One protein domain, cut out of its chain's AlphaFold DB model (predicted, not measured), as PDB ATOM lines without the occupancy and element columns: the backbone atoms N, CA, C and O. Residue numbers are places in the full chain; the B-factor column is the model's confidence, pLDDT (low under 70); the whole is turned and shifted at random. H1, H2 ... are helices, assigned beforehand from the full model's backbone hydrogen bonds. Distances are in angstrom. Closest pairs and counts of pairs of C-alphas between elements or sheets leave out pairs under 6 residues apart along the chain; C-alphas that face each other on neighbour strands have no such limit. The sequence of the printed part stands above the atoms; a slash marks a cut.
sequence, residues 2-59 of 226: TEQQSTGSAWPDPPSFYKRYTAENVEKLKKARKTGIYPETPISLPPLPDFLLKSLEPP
ATOM      1  N   THR A   2     211.673 221.180 187.864       44.56
ATOM      2  CA  THR A   2     210.280 221.047 187.418       44.56
ATOM      3  C   THR A   2     210.139 219.752 186.634       44.56
ATOM      4  O   THR A   2     210.503 219.688 185.462       44.56
ATOM      5  N   GLU A   3     209.680 218.708 187.311       58.88
ATOM      6  CA  GLU A   3     209.353 217.422 186.705       58.88
ATOM      7  C   GLU A   3     207.910 217.515 186.193       58.88
ATOM      8  O   GLU A   3     206.979 217.734 186.967       58.88
ATOM      9  N   GLN A   4     207.727 217.482 184.871       62.06
ATOM     10  CA  GLN A   4     206.404 217.532 184.247       62.06
ATOM     11  C   GLN A   4     205.712 216.188 184.491       62.06
ATOM     12  O   GLN A   4     205.944 215.240 183.750       62.06
ATOM     13  N   GLN A   5     204.913 216.093 185.554       64.00
ATOM     14  CA  GLN A   5     204.096 214.912 185.824       64.00
ATOM     15  C   GLN A   5     202.961 214.819 184.805       64.00
ATOM     16  O   GLN A   5     202.132 215.726 184.698       64.00
ATOM     17  N   SER A   6     202.906 213.709 184.071       68.88
ATOM     18  CA  SER A   6     201.737 213.356 183.273       68.88
ATOM     19  C   SER A   6     200.531 213.112 184.189       68.88
ATOM     20  O   SER A   6     200.524 212.186 184.997       68.88
ATOM     21  N   THR A   7     199.475 213.920 184.059       70.88
ATOM     22  CA  THR A   7     198.253 213.844 184.889       70.88
ATOM     23  C   THR A   7     197.377 212.614 184.601       70.88
ATOM     24  O   THR A   7     196.290 212.493 185.158       70.88
ATOM     25  N   GLY A   8     197.806 211.721 183.699       82.44
ATOM     26  CA  GLY A   8     197.051 210.542 183.260       82.44
ATOM     27  C   GLY A   8     197.446 209.220 183.927       82.44
ATOM     28  O   GLY A   8     196.845 208.195 183.618       82.44
ATOM     29  N   SER A   9     198.448 209.212 184.810       82.31
ATOM     30  CA  SER A   9     198.969 208.000 185.458       82.31
ATOM     31  C   SER A   9     198.882 208.103 186.981       82.31
ATOM     32  O   SER A   9     199.177 209.145 187.557       82.31
ATOM     33  N   ALA A  10     198.515 207.002 187.646       85.31
ATOM     34  CA  ALA A  10     198.555 206.887 189.109       85.31
ATOM     35  C   ALA A  10     199.993 206.811 189.663       85.31
ATOM     36  O   ALA A  10     200.212 206.982 190.860       85.31
ATOM     37  N   TRP A  11     200.965 206.546 188.788       85.50
ATOM     38  CA  TRP A  11     202.380 206.446 189.120       85.50
ATOM     39  C   TRP A  11     203.138 207.635 188.536       85.50
ATOM     40  O   TRP A  11     202.901 207.961 187.367       85.50
ATOM     41  N   PRO A  12     204.046 208.263 189.306       86.00
ATOM     42  CA  PRO A  12     204.871 209.339 188.782       86.00
ATOM     43  C   PRO A  12     205.756 208.813 187.650       86.00
ATOM     44  O   PRO A  12     206.215 207.666 187.684       86.00
ATOM     45  N   ASP A  13     206.013 209.666 186.663       85.06
ATOM     46  CA  ASP A  13     206.977 209.357 185.614       85.06
ATOM     47  C   ASP A  13     208.363 209.101 186.232       85.06
ATOM     48  O   ASP A  13     208.729 209.721 187.237       85.06
ATOM     49  N   PRO A  14     209.150 208.169 185.669       86.56
ATOM     50  CA  PRO A  14     210.457 207.849 186.212       86.56
ATOM     51  C   PRO A  14     211.391 209.071 186.151       86.56
ATOM     52  O   PRO A  14     211.368 209.811 185.161       86.56
ATOM     53  N   PRO A  15     212.295 209.236 187.137       87.12
ATOM     54  CA  PRO A  15     213.215 210.365 187.172       87.12
ATOM     55  C   PRO A  15     214.045 210.499 185.898       87.12
ATOM     56  O   PRO A  15     214.694 209.541 185.481       87.12
ATOM     57  N   SER A  16     214.124 211.701 185.317       84.62
ATOM     58  CA  SER A  16     214.802 211.942 184.020       84.62
ATOM     59  C   SER A  16     216.270 211.467 183.924       84.62
ATOM     60  O   SER A  16     216.801 211.311 182.820       84.62
ATOM     61  N   PHE A  17     216.925 211.190 185.059       85.75
ATOM     62  CA  PHE A  17     218.302 210.701 185.159       85.75
ATOM     63  C   PHE A  17     218.558 209.386 184.413       85.75
ATOM     64  O   PHE A  17     219.676 209.182 183.940       85.75
ATOM     65  N   TYR A  18     217.557 208.509 184.256       86.50
ATOM     66  CA  TYR A  18     217.767 207.200 183.616       86.50
ATOM     67  C   TYR A  18     218.262 207.323 182.163       86.50
ATOM     68  O   TYR A  18     219.064 206.510 181.709       86.50
ATOM     69  N   LYS A  19     217.863 208.384 181.444       87.12
ATOM     70  CA  LYS A  19     218.270 208.634 180.049       87.12
ATOM     71  C   LYS A  19     219.763 208.953 179.903       87.12
ATOM     72  O   LYS A  19     220.296 208.882 178.800       87.12
ATOM     73  N   ARG A  20     220.452 209.294 181.000       86.81
ATOM     74  CA  ARG A  20     221.899 209.580 181.007       86.81
ATOM     75  C   ARG A  20     222.748 208.309 180.889       86.81
ATOM     76  O   ARG A  20     223.911 208.394 180.494       86.81
ATOM     77  N   TYR A  21     222.183 207.138 181.188       87.38
ATOM     78  CA  TYR A  21     222.877 205.847 181.178       87.38
ATOM     79  C   TYR A  21     222.937 205.233 179.771       87.38
ATOM     80  O   TYR A  21     222.341 204.195 179.495       87.38
ATOM     81  N   THR A  22     223.667 205.877 178.861       89.38
ATOM     82  CA  THR A  22     223.972 205.317 177.534       89.38
ATOM     83  C   THR A  22     225.190 204.391 177.595       89.38
ATOM     84  O   THR A  22     226.041 204.531 178.479       89.38
ATOM     85  N   ALA A  23     225.316 203.460 176.640       89.81
ATOM     86  CA  ALA A  23     226.457 202.536 176.573       89.81
ATOM     87  C   ALA A  23     227.806 203.282 176.554       89.81
ATOM     88  O   ALA A  23     228.722 202.940 177.301       89.81
ATOM     89  N   GLU A  24     227.888 204.374 175.790       88.44
ATOM     90  CA  GLU A  24     229.072 205.231 175.717       88.44
ATOM     91  C   GLU A  24     229.407 205.899 177.058       88.44
ATOM     92  O   GLU A  24     230.572 205.947 177.464       88.44
ATOM     93  N   ASN A  25     228.395 206.407 177.768       86.69
ATOM     94  CA  ASN A  25     228.587 207.082 179.051       86.69
ATOM     95  C   ASN A  25     229.037 206.095 180.131       86.69
ATOM     96  O   ASN A  25     229.913 206.413 180.934       86.69
ATOM     97  N   VAL A  26     228.511 204.868 180.102       87.88
ATOM     98  CA  VAL A  26     228.927 203.787 181.003       87.88
ATOM     99  C   VAL A  26     230.375 203.364 180.731       87.88
ATOM    100  O   VAL A  26     231.130 203.113 181.671       87.88
ATOM    101  N   GLU A  27     230.812 203.312 179.473       88.44
ATOM    102  CA  GLU A  27     232.215 203.038 179.146       88.44
ATOM    103  C   GLU A  27     233.157 204.155 179.600       88.44
ATOM    104  O   GLU A  27     234.215 203.872 180.168       88.44
ATOM    105  N   LYS A  28     232.770 205.421 179.399       86.06
ATOM    106  CA  LYS A  28     233.514 206.582 179.911       86.06
ATOM    107  C   LYS A  28     233.614 206.537 181.435       86.06
ATOM    108  O   LYS A  28     234.702 206.743 181.966       86.06
ATOM    109  N   LEU A  29     232.533 206.172 182.127       86.44
ATOM    110  CA  LEU A  29     232.518 205.993 183.580       86.44
ATOM    111  C   LEU A  29     233.462 204.865 184.023       86.44
ATOM    112  O   LEU A  29     234.251 205.047 184.946       86.44
ATOM    113  N   LYS A  30     233.460 203.718 183.329       87.56
ATOM    114  CA  LYS A  30     234.395 202.608 183.602       87.56
ATOM    115  C   LYS A  30     235.855 203.023 183.412       87.56
ATOM    116  O   LYS A  30     236.708 202.579 184.176       87.56
ATOM    117  N   LYS A  31     236.150 203.845 182.401       87.12
ATOM    118  CA  LYS A  31     237.496 204.390 182.161       87.12
ATOM    119  C   LYS A  31     237.892 205.358 183.279       87.12
ATOM    120  O   LYS A  31     238.930 205.137 183.890       87.12
ATOM    121  N   ALA A  32     237.029 206.319 183.614       85.56
ATOM    122  CA  ALA A  32     237.246 207.287 184.693       85.56
ATOM    123  C   ALA A  32     237.457 206.614 186.060       85.56
ATOM    124  O   ALA A  32     238.364 206.979 186.802       85.56
ATOM    125  N   ARG A  33     236.689 205.556 186.358       85.25
ATOM    126  CA  ARG A  33     236.842 204.759 187.584       85.25
ATOM    127  C   ARG A  33     238.201 204.059 187.667       85.25
ATOM    128  O   ARG A  33     238.750 203.927 188.754       85.25
ATOM    129  N   LYS A  34     238.744 203.596 186.534       86.44
ATOM    130  CA  LYS A  34     240.071 202.959 186.471       86.44
ATOM    131  C   LYS A  34     241.206 203.973 186.580       86.44
ATOM    132  O   LYS A  34     242.236 203.653 187.158       86.44
ATOM    133  N   THR A  35     241.035 205.160 186.007       84.44
ATOM    134  CA  THR A  35     242.055 206.217 186.016       84.44
ATOM    135  C   THR A  35     242.011 207.085 187.272       84.44
ATOM    136  O   THR A  35     242.971 207.800 187.529       84.44
ATOM    137  N   GLY A  36     240.922 207.047 188.047       76.00
ATOM    138  CA  GLY A  36     240.728 207.875 189.244       76.00
ATOM    139  C   GLY A  36     240.527 209.367 188.947       76.00
ATOM    140  O   GLY A  36     240.507 210.176 189.869       76.00
ATOM    141  N   ILE A  37     240.382 209.738 187.670       76.12
ATOM    142  CA  ILE A  37     240.257 211.121 187.199       76.12
ATOM    143  C   ILE A  37     238.961 211.218 186.398       76.12
ATOM    144  O   ILE A  37     238.813 210.561 185.362       76.12
ATOM    145  N   TYR A  38     238.030 212.037 186.884       74.31
ATOM    146  CA  TYR A  38     236.764 212.307 186.212       74.31
ATOM    147  C   TYR A  38     236.937 213.513 185.283       74.31
ATOM    148  O   TYR A  38     237.392 214.560 185.738       74.31
ATOM    149  N   PRO A  39     236.596 213.401 183.991       71.62
ATOM    150  CA  PRO A  39     236.571 214.556 183.109       71.62
ATOM    151  C   PRO A  39     235.461 215.524 183.554       71.62
ATOM    152  O   PRO A  39     234.288 215.155 183.588       71.62
ATOM    153  N   GLU A  40     235.841 216.766 183.869       65.69
ATOM    154  CA  GLU A  40     234.950 217.893 184.219       65.69
ATOM    155  C   GLU A  40     234.130 218.398 183.016       65.69
ATOM    156  O   GLU A  40     233.276 219.270 183.154       65.69
ATOM    157  N   THR A  41     234.379 217.873 181.811       70.06
ATOM    158  CA  THR A  41     233.666 218.292 180.602       70.06
ATOM    159  C   THR A  41     232.194 217.869 180.677       70.06
ATOM    160  O   THR A  41     231.926 216.661 180.736       70.06
ATOM    161  N   PRO A  42     231.240 218.816 180.632       66.25
ATOM    162  CA  PRO A  42     229.820 218.496 180.605       66.25
ATOM    163  C   PRO A  42     229.475 217.737 179.321       66.25
ATOM    164  O   PRO A  42     229.848 218.141 178.217       66.25
ATOM    165  N   ILE A  43     228.776 216.611 179.461       69.12
ATOM    166  CA  ILE A  43     228.298 215.836 178.313       69.12
ATOM    167  C   ILE A  43     226.947 216.426 177.899       69.12
ATOM    168  O   ILE A  43     225.945 216.214 178.579       69.12
ATOM    169  N   SER A  44     226.933 217.158 176.784       64.38
ATOM    170  CA  SER A  44     225.713 217.706 176.180       64.38
ATOM    171  C   SER A  44     225.021 216.636 175.332       64.38
ATOM    172  O   SER A  44     225.503 216.274 174.257       64.38
ATOM    173  N   LEU A  45     223.873 216.144 175.800       65.06
ATOM    174  CA  LEU A  45     222.949 215.315 175.023       65.06
ATOM    175  C   LEU A  45     221.636 216.092 174.852       65.06
ATOM    176  O   LEU A  45     220.833 216.085 175.780       65.06
ATOM    177  N   PRO A  46     221.352 216.720 173.697       66.25
ATOM    178  CA  PRO A  46     220.007 217.236 173.421       66.25
ATOM    179  C   PRO A  46     219.041 216.036 173.427       66.25
ATOM    180  O   PRO A  46     219.349 215.066 172.728       66.25
ATOM    181  N   PRO A  47     217.920 215.992 174.185       69.38
ATOM    182  CA  PRO A  47     217.130 217.050 174.844       69.38
ATOM    183  C   PRO A  47     217.304 217.177 176.381       69.38
ATOM    184  O   PRO A  47     216.418 217.695 177.061       69.38
ATOM    185  N   LEU A  48     218.383 216.650 176.961       68.56
ATOM    186  CA  LEU A  48     218.656 216.708 178.399       68.56
ATOM    187  C   LEU A  48     219.585 217.881 178.760       68.56
ATOM    188  O   LEU A  48     220.444 218.247 177.962       68.56
ATOM    189  N   PRO A  49     219.468 218.434 179.982       75.19
ATOM    190  CA  PRO A  49     220.457 219.361 180.517       75.19
ATOM    191  C   PRO A  49     221.838 218.711 180.627       75.19
ATOM    192  O   PRO A  49     221.943 217.525 180.963       75.19
ATOM    193  N   ASP A  50     222.870 219.523 180.423       77.00
ATOM    194  CA  ASP A  50     224.267 219.153 180.629       77.00
ATOM    195  C   ASP A  50     224.481 218.504 182.001       77.00
ATOM    196  O   ASP A  50     223.964 218.957 183.029       77.00
ATOM    197  N   PHE A  51     225.256 217.417 182.025       78.81
ATOM    198  CA  PHE A  51     225.575 216.706 183.259       78.81
ATOM    199  C   PHE A  51     227.044 216.293 183.331       78.81
ATOM    200  O   PHE A  51     227.713 216.056 182.323       78.81
ATOM    201  N   LEU A  52     227.530 216.174 184.569       83.19
ATOM    202  CA  LEU A  52     228.871 215.689 184.877       83.19
ATOM    203  C   LEU A  52     228.891 214.163 184.904       83.19
ATOM    204  O   LEU A  52     227.971 213.540 185.441       83.19
ATOM    205  N   LEU A  53     229.975 213.553 184.421       81.38
ATOM    206  CA  LEU A  53     230.134 212.095 184.450       81.38
ATOM    207  C   LEU A  53     230.043 211.524 185.877       81.38
ATOM    208  O   LEU A  53     229.510 210.435 186.069       81.38
ATOM    209  N   LYS A  54     230.479 212.294 186.883       83.19
ATOM    210  CA  LYS A  54     230.374 211.948 188.310       83.19
ATOM    211  C   LYS A  54     228.926 211.767 188.790       83.19
ATOM    212  O   LYS A  54     228.684 211.011 189.718       83.19
ATOM    213  N   SER A  55     227.951 212.409 188.140       83.81
ATOM    214  CA  SER A  55     226.526 212.278 188.494       83.81
ATOM    215  C   SER A  55     225.905 210.929 188.121       83.81
ATOM    216  O   SER A  55     224.791 210.644 188.551       83.81
ATOM    217  N   LEU A  56     226.596 210.108 187.317       85.44
ATOM    218  CA  LEU A  56     226.187 208.726 187.047       85.44
ATOM    219  C   LEU A  56     226.584 207.778 188.181       85.44
ATOM    220  O   LEU A  56     226.158 206.624 188.185       85.44
ATOM    221  N   GLU A  57     227.430 208.221 189.110       85.69
ATOM    222  CA  GLU A  57     227.729 207.429 190.291       85.69
ATOM    223  C   GLU A  57     226.584 207.529 191.299       85.69
ATOM    224  O   GLU A  57     225.919 208.567 191.386       85.69
ATOM    225  N   PRO A  58     226.341 206.460 192.075       88.38
ATOM    226  CA  PRO A  58     225.422 206.532 193.196       88.38
ATOM    227  C   PRO A  58     225.789 207.706 194.117       88.38
ATOM    228  O   PRO A  58     226.978 207.941 194.357       88.38
ATOM    229  N   PRO A  59     224.798 208.441 194.646       87.12
ATOM    230  CA  PRO A  59     225.065 209.497 195.609       87.12
ATOM    231  C   PRO A  59     225.732 208.920 196.862       87.12
ATOM    232  O   PRO A  59     225.544 207.753 197.215       87.12
TER     233      PRO A  59
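AT A GLANCE: This is residues 2 to 59 of the 226 residues of the protein "Mediator of RNA polymerase II transcription subunit 7" of Phycomyces blakesleeanus (strain ATCC 8743b / DSM 1359 / FGSC 10004 / NBRC 33097 / NRRL 1555) (UniProt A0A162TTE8). With little regular structure, this is a loose rod: the longest helix, H2, lies at one end, short H3 packs on it, and an unnamed tail reaches the other end, where residues 6 to 11 stick out. A long loop, residues 36 to 52, runs from H2 back to H3. The 58 printed residues include three named helices, H1, H2, H3 in chain order, all helix in class, holding only 22 residues. The radius of gyration of the C-alphas is 14.0 A; the spans are 45 by 20 by 19 A.

HOW THE PARTS SIT: H2, residues 23 to 35, touches H3, residues 53 to 56, with residues 25 to 29 alone; the closest C-alphas, Leu 29 and Leu 53, are 6.6 A apart. H1, residues 16 to 20, is close to H3 but not clearly touching, the closest C-alphas, Arg 20 and Leu 56, being 7.5 A apart. H1 and H2 meet only through their tight link. Every O i to N i+4 pair is within hydrogen-bond range in H2; H1 has 0 of 1, but 2 of 2 O i to N i+3 pairs, and H3 is too short for an i+4 pair.

IN THESE COORDINATES: H2 measures 18.6 A, from C-alpha 23 at (226.457, 202.536, 176.573) to C-alpha 35 at (242.055, 206.217, 186.016). H1 measures 8.1 A and H3 5.8 A.

THE WHOLE: The C-alphas farthest apart, Gly 8 and Thr 35, are 45.3 A apart. The printed part has no cut, and the H2 to H3 link is long. Residues 2 to 6, 40 and 42 to 48 have pLDDT under 70.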